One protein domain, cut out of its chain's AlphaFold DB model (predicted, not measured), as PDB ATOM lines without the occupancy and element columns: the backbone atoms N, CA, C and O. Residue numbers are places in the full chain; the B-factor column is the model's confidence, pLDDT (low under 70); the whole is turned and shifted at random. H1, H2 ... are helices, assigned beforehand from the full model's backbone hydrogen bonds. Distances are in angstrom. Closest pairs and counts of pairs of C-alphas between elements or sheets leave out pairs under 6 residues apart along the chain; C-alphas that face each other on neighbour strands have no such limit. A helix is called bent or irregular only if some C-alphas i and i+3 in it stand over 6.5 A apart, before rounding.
ATOM      1  N   GLY A 288       3.680  21.458 244.963       67.19
ATOM      2  CA  GLY A 288       5.016  22.006 244.761       67.19
ATOM      3  C   GLY A 288       5.519  22.751 245.991       67.19
ATOM      4  O   GLY A 288       6.654  22.538 246.386       67.19
ATOM      5  N   THR A 289       4.673  23.536 246.657       62.34
ATOM      6  CA  THR A 289       5.005  24.259 247.894       62.34
ATOM      7  C   THR A 289       5.209  23.287 249.051       62.34
ATOM      8  O   THR A 289       6.168  23.430 249.793       62.34
ATOM      9  N   ILE A 290       4.373  22.253 249.178       66.94
ATOM     10  CA  ILE A 290       4.513  21.186 250.176       66.94
ATOM     11  C   ILE A 290       5.816  20.418 249.946       66.94
ATOM     12  O   ILE A 290       6.566  20.199 250.893       66.94
ATOM     13  N   MET A 291       6.130  20.048 248.700       64.25
ATOM     14  CA  MET A 291       7.405  19.409 248.375       64.25
ATOM     15  C   MET A 291       8.571  20.352 248.668       64.25
ATOM     16  O   MET A 291       9.523  19.944 249.322       64.25
ATOM     17  N   LEU A 292       8.491  21.620 248.271       61.97
ATOM     18  CA  LEU A 292       9.544  22.600 248.515       61.97
ATOM     19  C   LEU A 292       9.761  22.790 250.021       61.97
ATOM     20  O   LEU A 292      10.898  22.713 250.452       61.97
ATOM     21  N   VAL A 293       8.706  22.891 250.835       68.12
ATOM     22  CA  VAL A 293       8.786  22.961 252.306       68.12
ATOM     23  C   VAL A 293       9.340  21.672 252.923       68.12
ATOM     24  O   VAL A 293      10.125  21.754 253.862       68.12
ATOM     25  N   MET A 294       8.994  20.489 252.406       64.94
ATOM     26  CA  MET A 294       9.538  19.217 252.910       64.94
ATOM     27  C   MET A 294      11.010  19.002 252.532       64.94
ATOM     28  O   MET A 294      11.776  18.456 253.324       64.94
ATOM     29  N   PHE A 295      11.428  19.447 251.346       67.56
ATOM     30  CA  PHE A 295      12.808  19.313 250.870       67.56
ATOM     31  C   PHE A 295      13.700  20.501 251.253       67.56
ATOM     32  O   PHE A 295      14.922  20.363 251.221       67.56
ATOM     33  N   TRP A 296      13.136  21.639 251.670       66.12
ATOM     34  CA  TRP A 296      13.891  22.823 252.087       66.12
ATOM     35  C   TRP A 296      14.824  22.559 253.277       66.12
ATOM     36  O   TRP A 296      15.990  22.937 253.181       66.12
ATOM     37  N   PRO A 297      14.417  21.852 254.353       65.69
ATOM     38  CA  PRO A 297      15.319  21.496 255.446       65.69
ATOM     39  C   PRO A 297      16.470  20.603 254.981       65.69
ATOM     40  O   PRO A 297      17.609  20.811 255.384       65.69
ATOM     41  N   ILE A 298      16.200  19.648 254.085       69.75
ATOM     42  CA  ILE A 298      17.220  18.747 253.529       69.75
ATOM     43  C   ILE A 298      18.207  19.545 252.672       69.75
ATOM     44  O   ILE A 298      19.418  19.411 252.835       69.75
ATOM     45  N   PHE A 299      17.709  20.434 251.810       63.91
ATOM     46  CA  PHE A 299      18.540  21.338 251.022       63.91
ATOM     47  C   PHE A 299      19.352  22.292 251.910       63.91
ATOM     48  O   PHE A 299      20.520  22.536 251.626       63.91
ATOM     49  N   PHE A 300      18.787  22.796 253.010       62.97
ATOM     50  CA  PHE A 300      19.483  23.664 253.963       62.97
ATOM     51  C   PHE A 300      20.573  22.916 254.745       62.97
ATOM     52  O   PHE A 300      21.667  23.437 254.941       62.97
ATOM     53  N   ILE A 301      20.329  21.664 255.134       64.44
ATOM     54  CA  ILE A 301      21.336  20.809 255.774       64.44
ATOM     55  C   ILE A 301      22.464  20.485 254.783       64.44
ATOM     56  O   ILE A 301      23.636  20.649 255.110       64.44
ATOM     57  N   ILE A 302      22.134  20.113 253.543       62.44
ATOM     58  CA  ILE A 302      23.140  19.808 252.514       62.44
ATOM     59  C   ILE A 302      23.929  21.068 252.139       62.44
ATOM     60  O   ILE A 302      25.154  21.031 252.066       62.44
ATOM     61  N   SER A 303      23.263  22.206 251.938       53.41
ATOM     62  CA  SER A 303      23.920  23.469 251.583       53.41
ATOM     63  C   SER A 303      24.726  24.067 252.734       53.41
ATOM     64  O   SER A 303      25.790  24.618 252.475       53.41
ATOM     65  N   SER A 304      24.307  23.915 253.994       53.81
ATOM     66  CA  SER A 304      25.119  24.331 255.148       53.81
ATOM     67  C   SER A 304      26.362  23.453 255.314       53.81
ATOM     68  O   SER A 304      27.448  23.989 255.533       53.81
ATOM     69  N   GLN A 305      26.260  22.140 255.087       61.28
ATOM     70  CA  GLN A 305      27.420  21.241 255.060       61.28
ATOM     71  C   GLN A 305      28.356  21.517 253.870       61.28
ATOM     72  O   GLN A 305      29.583  21.512 254.020       61.28
ATOM     73  N   LEU A 306      27.808  21.825 252.690       58.81
ATOM     74  CA  LEU A 306      28.585  22.242 251.516       58.81
ATOM     75  C   LEU A 306      29.212  23.632 251.701       58.81
ATOM     76  O   LEU A 306      30.325  23.868 251.245       58.81
ATOM     77  N   SER A 307      28.538  24.548 252.394       61.53
ATOM     78  CA  SER A 307      29.046  25.889 252.688       61.53
ATOM     79  C   SER A 307      30.173  25.841 253.711       61.53
ATOM     80  O   SER A 307      31.200  26.482 253.502       61.53
ATOM     81  N   ASP A 308      30.025  25.061 254.784       66.12
ATOM     82  CA  ASP A 308      31.071  24.906 255.796       66.12
ATOM     83  C   ASP A 308      32.292  24.183 255.203       66.12
ATOM     84  O   ASP A 308      33.420  24.656 255.338       66.12
ATOM     85  N   SER A 309      32.089  23.126 254.408       67.56
ATOM     86  CA  SER A 309      33.193  22.474 253.687       67.56
ATOM     87  C   SER A 309      33.849  23.388 252.641       67.56
ATOM     88  O   SER A 309      35.075  23.460 252.596       67.56
ATOM     89  N   ALA A 310      33.091  24.161 251.856       69.06
ATOM     90  CA  ALA A 310      33.647  25.109 250.883       69.06
ATOM     91  C   ALA A 310      34.332  26.324 251.540       69.06
ATOM     92  O   ALA A 310      35.263  26.906 250.968       69.06
ATOM     93  N   TYR A 311      33.871  26.742 252.720       73.44
ATOM     94  CA  TYR A 311      34.474  27.811 253.514       73.44
ATOM     95  C   TYR A 311      35.801  27.358 254.119       73.44
ATOM     96  O   TYR A 311      36.837  27.986 253.880       73.44
ATOM     97  N   ARG A 312      35.778  26.219 254.822       74.19
ATOM     98  CA  ARG A 312      36.972  25.532 255.319       74.19
ATOM     99  C   ARG A 312      37.960  25.290 254.182       74.19
ATOM    100  O   ARG A 312      39.144  25.585 254.335       74.19
ATOM    101  N   TYR A 313      37.451  24.954 252.991       76.69
ATOM    102  CA  TYR A 313      38.281  24.766 251.811       76.69
ATOM    103  C   TYR A 313      38.996  26.029 251.338       76.69
ATOM    104  O   TYR A 313      40.222  26.082 251.207       76.69
ATOM    105  N   ARG A 314      38.255  27.111 251.121       77.44
ATOM    106  CA  ARG A 314      38.872  28.371 250.689       77.44
ATOM    107  C   ARG A 314      39.883  28.901 251.705       77.44
ATOM    108  O   ARG A 314      40.871  29.515 251.303       77.44
ATOM    109  N   ARG A 315      39.660  28.654 252.997       79.81
ATOM    110  CA  ARG A 315      40.555  29.086 254.073       79.81
ATOM    111  C   ARG A 315      41.824  28.232 254.149       79.81
ATOM    112  O   ARG A 315      42.908  28.810 254.143       79.81
ATOM    113  N   GLY A 316      41.705  26.903 254.093       84.12
ATOM    114  CA  GLY A 316      42.853  25.988 254.028       84.12
ATOM    115  C   GLY A 316      43.776  26.289 252.841       84.12
ATOM    116  O   GLY A 316      44.986  26.415 253.011       84.12
ATOM    117  N   LYS A 317      43.204  26.556 251.656       83.81
ATOM    118  CA  LYS A 317      43.973  26.897 250.442       83.81
ATOM    119  C   LYS A 317      44.805  28.178 250.598       83.81
ATOM    120  O   LYS A 317      45.919  28.257 250.088       83.81
ATOM    121  N   ARG A 318      44.274  29.193 251.286       84.19
ATOM    122  CA  ARG A 318      44.987  30.462 251.522       84.19
ATOM    123  C   ARG A 318      46.187  30.272 252.443       84.19
ATOM    124  O   ARG A 318      47.251  30.797 252.138       84.19
ATOM    125  N   PHE A 319      46.022  29.505 253.523       88.44
ATOM    126  CA  PHE A 319      47.134  29.171 254.415       88.44
ATOM    127  C   PHE A 319      48.189  28.324 253.702       88.44
ATOM    128  O   PHE A 319      49.370  28.624 253.817       88.44
ATOM    129  N   TYR A 320      47.777  27.366 252.868       88.56
ATOM    130  CA  TYR A 320      48.705  26.562 252.069       88.56
ATOM    131  C   TYR A 320      49.586  27.421 251.141       88.56
ATOM    132  O   TYR A 320      50.808  27.290 251.139       88.56
ATOM    133  N   PHE A 321      48.996  28.365 250.398       89.12
ATOM    134  CA  PHE A 321      49.777  29.279 249.554       89.12
ATOM    135  C   PHE A 321      50.660  30.239 250.357       89.12
ATOM    136  O   PHE A 321      51.768  30.555 249.925       89.12
ATOM    137  N   ALA A 322      50.192  30.699 251.520       90.31
ATOM    138  CA  ALA A 322      51.003  31.523 252.411       90.31
ATOM    139  C   ALA A 322      52.229  30.751 252.927       90.31
ATOM    140  O   ALA A 322      53.330  31.296 252.925       90.31
ATOM    141  N   ALA A 323      52.067  29.474 253.278       89.50
ATOM    142  CA  ALA A 323      53.163  28.607 253.697       89.50
ATOM    143  C   ALA A 323      54.186  28.379 252.570       89.50
ATOM    144  O   ALA A 323      55.384  28.560 252.783       89.50
ATOM    145  N   GLN A 324      53.731  28.100 251.339       90.06
ATOM    146  CA  GLN A 324      54.620  28.015 250.168       90.06
ATOM    147  C   GLN A 324      55.401  29.318 249.931       90.06
ATOM    148  O   GLN A 324      56.575  29.288 249.562       90.06
ATOM    149  N   TYR A 325      54.758  30.473 250.121       93.00
ATOM    150  CA  TYR A 325      55.416  31.771 249.990       93.00
ATOM    151  C   TYR A 325      56.486  31.980 251.073       93.00
ATOM    152  O   TYR A 325      57.603  32.378 250.749       93.00
ATOM    153  N   LEU A 326      56.188  31.653 252.334       90.62
ATOM    154  CA  LEU A 326      57.153  31.725 253.438       90.62
ATOM    155  C   LEU A 326      58.357  30.800 253.213       90.62
ATOM    156  O   LEU A 326      59.495  31.230 253.406       90.62
ATOM    157  N   ALA A 327      58.121  29.581 252.715       90.31
ATOM    158  CA  ALA A 327      59.185  28.644 252.359       90.31
ATOM    159  C   ALA A 327      60.100  29.220 251.262       90.31
ATOM    160  O   ALA A 327      61.321  29.208 251.398       90.31
ATOM    161  N   LYS A 328      59.528  29.834 250.213       91.44
ATOM    162  CA  LYS A 328      60.301  30.526 249.159       91.44
ATOM    163  C   LYS A 328      61.120  31.708 249.687       91.44
ATOM    164  O   LYS A 328      62.190  31.989 249.156       91.44
ATOM    165  N   MET A 329      60.641  32.372 250.736       93.25
ATOM    166  CA  MET A 329      61.345  33.459 251.430       93.25
ATOM    167  C   MET A 329      62.360  32.950 252.468       93.25
ATOM    168  O   MET A 329      62.922  33.754 253.208       93.25
ATOM    169  N   LYS A 330      62.606  31.633 252.525       92.56
ATOM    170  CA  LYS A 330      63.507  30.964 253.477       92.56
ATOM    171  C   LYS A 330      63.113  31.120 254.954       92.56
ATOM    172  O   LYS A 330      63.962  31.036 255.835       92.56
ATOM    173  N   ARG A 331      61.825  31.347 255.240       93.31
ATOM    174  CA  ARG A 331      61.258  31.413 256.603       93.31
ATOM    175  C   ARG A 331      60.624  30.070 256.956       93.31
ATOM    176  O   ARG A 331      59.403  29.931 256.956       93.31
ATOM    177  N   TYR A 332      61.463  29.061 257.156       90.50
ATOM    178  CA  TYR A 332      61.032  27.664 257.120       90.50
ATOM    179  C   TYR A 332      60.208  27.214 258.334       90.50
ATOM    180  O   TYR A 332      59.156  26.617 258.135       90.50
ATOM    181  N   GLU A 333      60.603  27.569 259.560       90.12
ATOM    182  CA  GLU A 333      59.832  27.244 260.779       90.12
ATOM    183  C   GLU A 333      58.416  27.846 260.723       90.12
ATOM    184  O   GLU A 333      57.408  27.199 261.014       90.12
ATOM    185  N   GLU A 334      58.318  29.087 260.240       91.69
ATOM    186  CA  GLU A 334      57.033  29.748 260.024       91.69
ATOM    187  C   GLU A 334      56.227  29.073 258.912       91.69
ATOM    188  O   GLU A 334      55.020  28.896 259.047       91.69
ATOM    189  N   ALA A 335      56.873  28.650 257.824       90.00
ATOM    190  CA  ALA A 335      56.199  27.914 256.762       90.00
ATOM    191  C   ALA A 335      55.620  26.583 257.271       90.00
ATOM    192  O   ALA A 335      54.467  26.278 256.963       90.00
ATOM    193  N   ILE A 336      56.373  25.828 258.078       89.25
ATOM    194  CA  ILE A 336      55.943  24.551 258.671       89.25
ATOM    195  C   ILE A 336      54.720  24.765 259.570       89.25
ATOM    196  O   ILE A 336      53.686  24.134 259.345       89.25
ATOM    197  N   SER A 337      54.770  25.730 260.494       90.00
ATOM    198  CA  SER A 337      53.622  26.040 261.364       90.00
ATOM    199  C   SER A 337      52.369  26.460 260.578       90.00
ATOM    200  O   SER A 337      51.246  26.075 260.910       90.00
ATOM    201  N   VAL A 338      52.525  27.198 259.472       89.31
ATOM    202  CA  VAL A 338      51.391  27.592 258.620       89.31
ATOM    203  C   VAL A 338      50.852  26.404 257.804       89.31
ATOM    204  O   VAL A 338      49.639  26.330 257.582       89.31
ATOM    205  N   PHE A 339      51.696  25.442 257.406       88.88
ATOM    206  CA  PHE A 339      51.247  24.178 256.804       88.88
ATOM    207  C   PHE A 339      50.443  23.318 257.793       88.88
ATOM    208  O   PHE A 339      49.403  22.775 257.411       88.88
ATOM    209  N   GLU A 340      50.848  23.248 259.064       88.44
ATOM    210  CA  GLU A 340      50.076  22.570 260.116       88.44
ATOM    211  C   GLU A 340      48.696  23.204 260.298       88.44
ATOM    212  O   GLU A 340      47.674  22.513 260.289       88.44
ATOM    213  N   VAL A 341      48.640  24.537 260.373       87.31
ATOM    214  CA  VAL A 341      47.374  25.277 260.446       87.31
ATOM    215  C   VAL A 341      46.512  24.991 259.215       87.31
ATOM    216  O   VAL A 341      45.319  24.720 259.362       87.31
ATOM    217  N   ALA A 342      47.086  24.970 258.008       86.25
ATOM    218  CA  ALA A 342      46.355  24.639 256.785       86.25
ATOM    219  C   ALA A 342      45.725  23.231 256.836       86.25
ATOM    220  O   ALA A 342      44.579  23.070 256.406       86.25
ATOM    221  N   LYS A 343      46.425  22.244 257.419       82.75
ATOM    222  CA  LYS A 343      45.936  20.865 257.612       82.75
ATOM    223  C   LYS A 343      44.718  20.790 258.541       82.75
ATOM    224  O   LYS A 343      43.839  19.959 258.330       82.75
ATOM    225  N   THR A 344      44.623  21.661 259.548       83.50
ATOM    226  CA  THR A 344      43.489  21.649 260.499       83.50
ATOM    227  C   THR A 344      42.154  22.088 259.887       83.50
ATOM    228  O   THR A 344      41.096  21.714 260.393       83.50
ATOM    229  N   PHE A 345      42.161  22.818 258.764       79.06
ATOM    230  CA  PHE A 345      40.943  23.300 258.097       79.06
ATOM    231  C   PHE A 345      40.225  22.230 257.244       79.06
ATOM    232  O   PHE A 345      39.430  22.562 256.370       79.06
ATOM    233  N   GLY A 346      40.417  20.942 257.539       59.94
ATOM    234  CA  GLY A 346      39.630  19.823 257.007       59.94
ATOM    235  C   GLY A 346      40.475  18.789 256.266       59.94
ATOM    236  O   GLY A 346      41.664  19.003 256.069       59.94
ATOM    237  N   ASN A 347      39.846  17.680 255.838       57.09
ATOM    238  CA  ASN A 347      40.423  16.643 254.963       57.09
ATOM    239  C   ASN A 347      40.769  17.227 253.585       57.09
ATOM    240  O   ASN A 347      40.133  16.971 252.562       57.09
ATOM    241  N   PHE A 348      41.768  18.088 253.588       58.06
ATOM    242  CA  PHE A 348      42.360  18.728 252.448       58.06
ATOM    243  C   PHE A 348      43.258  17.711 251.762       58.06
ATOM    244  O   PHE A 348      44.453  17.635 252.023       58.06
ATOM    245  N   HIS A 349      42.683  16.938 250.840       55.56
ATOM    246  CA  HIS A 349      43.437  16.252 249.791       55.56
ATOM    247  C   HIS A 349      44.007  17.293 248.808       55.56
ATOM    248  O   HIS A 349      43.645  17.312 247.634       55.56
ATOM    249  N   PHE A 350      44.830  18.233 249.282       52.78
ATOM    250  CA  PHE A 350      45.309  19.348 248.457       52.78
ATOM    251  C   PHE A 350      46.433  19.003 247.501       52.78
ATOM    252  O   PHE A 350      46.920  19.843 246.750       52.78
ATOM    253  N   SER A 351      46.837  17.752 247.509       53.78
ATOM    254  CA  SER A 351      48.073  17.381 246.887       53.78
ATOM    255  C   SER A 351      48.029  15.883 246.724       53.78
ATOM    256  O   SER A 351      48.126  15.128 247.693       53.78
ATOM    257  N   ASN A 352      47.891  15.461 245.470       69.75
ATOM    258  CA  ASN A 352      48.525  14.226 245.045       69.75
ATOM    259  C   ASN A 352      49.918  14.189 245.699       69.75
ATOM    260  O   ASN A 352      50.572  15.231 245.776       69.75
ATOM    261  N   GLU A 353      50.341  13.046 246.225       78.75
ATOM    262  CA  GLU A 353      51.616  12.892 246.934       78.75
ATOM    263  C   GLU A 353      52.785  13.539 246.162       78.75
ATOM    264  O   GLU A 353      53.707  14.095 246.757       78.75
ATOM    265  N   SER A 354      52.678  13.575 244.827       81.19
ATOM    266  CA  SER A 354      53.545  14.330 243.922       81.19
ATOM    267  C   SER A 354      53.728  15.810 244.290       81.19
ATOM    268  O   SER A 354      54.860  16.274 244.330       81.19
ATOM    269  N   GLN A 355      52.659  16.552 244.588       83.12
ATOM    270  CA  GLN A 355      52.724  17.981 244.912       83.12
ATOM    271  C   GLN A 355      53.350  18.221 246.291       83.12
ATOM    272  O   GLN A 355      54.125  19.159 246.438       83.12
ATOM    273  N   ILE A 356      53.089  17.352 247.281       85.00
ATOM    274  CA  ILE A 356      53.767  17.443 248.591       85.00
ATOM    275  C   ILE A 356      55.267  17.215 248.400       85.00
ATOM    276  O   ILE A 356      56.079  17.956 248.940       85.00
ATOM    277  N   ARG A 357      55.648  16.229 247.581       84.81
ATOM    278  CA  ARG A 357      57.057  15.952 247.261       84.81
ATOM    279  C   ARG A 357      57.718  17.058 246.432       84.81
ATOM    280  O   ARG A 357      58.929  17.233 246.523       84.81
ATOM    281  N   GLU A 358      56.970  17.800 245.618       87.94
ATOM    282  CA  GLU A 358      57.480  19.005 244.956       87.94
ATOM    283  C   GLU A 358      57.692  20.146 245.949       87.94
ATOM    284  O   GLU A 358      58.757  20.761 245.945       87.94
ATOM    285  N   ASP A 359      56.729  20.379 246.839       87.38
ATOM    286  CA  ASP A 359      56.805  21.437 247.845       87.38
ATOM    287  C   ASP A 359      57.869  21.140 248.916       87.38
ATOM    288  O   ASP A 359      58.510  22.065 249.409       87.38
ATOM    289  N   GLN A 360      58.156  19.861 249.194       90.44
ATOM    290  CA  GLN A 360      59.280  19.424 250.033       90.44
ATOM    291  C   GLN A 360      60.614  19.996 249.533       90.44
ATOM    292  O   GLN A 360      61.465  20.366 250.338       90.44
ATOM    293  N   LYS A 361      60.799  20.131 248.211       91.75
ATOM    294  CA  LYS A 361      62.040  20.668 247.622       91.75
ATOM    295  C   LYS A 361      62.258  22.152 247.928       91.75
ATOM    296  O   LYS A 361      63.332  22.670 247.635       91.75
ATOM    297  N   LEU A 362      61.258  22.846 248.477       89.81
ATOM    298  CA  LEU A 362      61.396  24.229 248.934       89.81
ATOM    299  C   LEU A 362      62.169  24.334 250.259       89.81
ATOM    300  O   LEU A 362      62.611  25.431 250.598       89.81
ATOM    301  N   PHE A 363      62.339  23.225 250.986       91.25
ATOM    302  CA  PHE A 363      62.997  23.164 252.291       91.25
ATOM    303  C   PHE A 363      64.426  22.598 252.186       91.25
ATOM    304  O   PHE A 363      64.686  21.736 251.335       91.25
ATOM    305  N   PRO A 364      65.358  23.059 253.043       88.69
ATOM    306  CA  PRO A 364      66.695  22.478 253.145       88.69
ATOM    307  C   PRO A 364      66.618  21.033 253.671       88.69
ATOM    308  O   PRO A 364      65.643  20.658 254.320       88.69
ATOM    309  N   GLU A 365      67.608  20.200 253.332       89.88
ATOM    310  CA  GLU A 365      67.562  18.739 253.548       89.88
ATOM    311  C   GLU A 365      67.292  18.337 255.005       89.88
ATOM    312  O   GLU A 365      66.557  17.382 255.248       89.88
ATOM    313  N   ASP A 366      67.819  19.102 255.958       89.94
ATOM    314  CA  ASP A 366      67.650  18.919 257.400       89.94
ATOM    315  C   ASP A 366      66.218  19.184 257.898       89.94
ATOM    316  O   ASP A 366      65.834  18.667 258.942       89.94
ATOM    317  N   GLN A 367      65.402  19.924 257.139       87.44
ATOM    318  CA  GLN A 367      64.015  20.271 257.492       87.44
ATOM    319  C   GLN A 367      62.961  19.571 256.624       87.44
ATOM    320  O   GLN A 367      61.755  19.681 256.861       87.44
ATOM    321  N   GLN A 368      63.385  18.822 255.605       89.25
ATOM    322  CA  GLN A 368      62.465  18.099 254.729       89.25
ATOM    323  C   GLN A 368      61.707  16.980 255.452       89.25
ATOM    324  O   GLN A 368      60.556  16.700 255.108       89.25
ATOM    325  N   GLU A 369      62.336  16.330 256.432       87.00
ATOM    326  CA  GLU A 369      61.692  15.275 257.215       87.00
ATOM    327  C   GLU A 369      60.577  15.846 258.100       87.00
ATOM    328  O   GLU A 369      59.469  15.309 258.110       87.00
ATOM    329  N   GLU A 370      60.830  16.980 258.753       85.62
ATOM    330  CA  GLU A 370      59.848  17.701 259.566       85.62
ATOM    331  C   GLU A 370      58.632  18.132 258.727       85.62
ATOM    332  O   GLU A 370      57.486  17.872 259.098       85.62
ATOM    333  N   PHE A 371      58.862  18.669 257.525       86.94
ATOM    334  CA  PHE A 371      57.787  18.991 256.583       86.94
ATOM    335  C   PHE A 371      56.951  17.757 256.182       86.94
ATOM    336  O   PHE A 371      55.721  17.822 256.149       86.94
ATOM    337  N   LEU A 372      57.581  16.612 255.894       86.56
ATOM    338  CA  LEU A 372      56.856  15.384 255.535       86.56
ATOM    339  C   LEU A 372      56.055  14.800 256.709       86.56
ATOM    340  O   LEU A 372      54.975  14.234 256.492       86.56
ATOM    341  N   GLN A 373      56.537  14.969 257.944       86.44
ATOM    342  CA  GLN A 373      55.825  14.553 259.154       86.44
ATOM    343  C   GLN A 373      54.499  15.305 259.325       86.44
ATOM    344  O   GLN A 373      53.494  14.673 259.675       86.44
ATOM    345  N   VAL A 374      54.438  16.597 258.963       82.81
ATOM    346  CA  VAL A 374      53.183  17.377 258.945       82.81
ATOM    347  C   VAL A 374      52.111  16.676 258.110       82.81
ATOM    348  O   VAL A 374      50.948  16.631 258.510       82.81
ATOM    349  N   PHE A 375      52.478  16.041 256.995       80.94
ATOM    350  CA  PHE A 375      51.548  15.323 256.115       80.94
ATOM    351  C   PHE A 375      51.488  13.810 256.360       80.94
ATOM    352  O   PHE A 375      50.778  13.105 255.645       80.94
ATOM    353  N   SER A 376      52.174  13.313 257.396       80.75
ATOM    354  CA  SER A 376      52.216  11.891 257.763       80.75
ATOM    355  C   SER A 376      52.723  10.979 256.633       80.75
ATOM    356  O   SER A 376      52.345   9.809 256.552       80.75
TER     357      SER A 376
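Overview. This is residues 288 to 376 of the 384 residues of an uncharacterized protein of Leptolyngbya sp. Heron Island J (UniProt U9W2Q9). One long helix, H1, sticks out as an arm with residues 288 to 308, while H2 folds back along its other end as a helical hairpin. The short helices H3 and H4 sit on one side of this hairpin, H4 packing on H2 and H3 on H4, which completes a compact head. The printed part has 89 residues with four named helices, H1, H2, H3 and H4 in chain order, and no named strand; the class is all helix. It is only just extended, close to loose, with a radius of gyration of the C-alphas of 18.4 A and spans of 63 by 21 by 15 A.

Arrangement. H1, residues 288 to 328, touches H2, residues 332 to 344, with residues 315 to 327 alone. This hairpin has a shallow tilt of 11 degrees, opposite ways; its closest C-alphas, of Ala 323 and Ala 335, are 4.4 A apart. H3, residues 353 to 360, is close to H1 but not clearly touching, the closest C-alphas being those of Gln 324 and Asp 359 at 7.3 A. H4, residues 368 to 374, touches H3 at a steep tilt of 54 degrees, with the C-alphas of Gln 360 and Gln 368 closest at 5.8 A. H4 touches residues 336 to 340 of H2 at a shallow tilt of 24 degrees, the same way; the closest C-alphas, of Glu 340 and Val 374, are 6.2 A apart. H1 and H4 are apart, and so are H2 and H3. Every O i to N i+4 pair is within hydrogen-bond range in H2, H3 and H4, and 35 of 37 are in H1.

Along the chain. H1 begins at C-alpha 288 (5.016, 22.006, 244.761) and is 56.1 A long. It has a kink of 41 degrees near residue 295 and is only just irregular, with C-alphas 294 and 297 6.7 A apart. H2 is 18.9 A long, H3 10.5 A and H4 10.2 A, ending at C-alpha 374 (53.183, 17.377, 258.945).

Size, cuts and confidence. The C-alphas farthest apart are those of Gly 288 and Asp 366, 64.0 A. The printed part has no cut; the link H1 to H2 is tight, and the other two are short. Mean pLDDT of the printed part is 78.6, with residues 288 to 310 and 346 to 352 under 70.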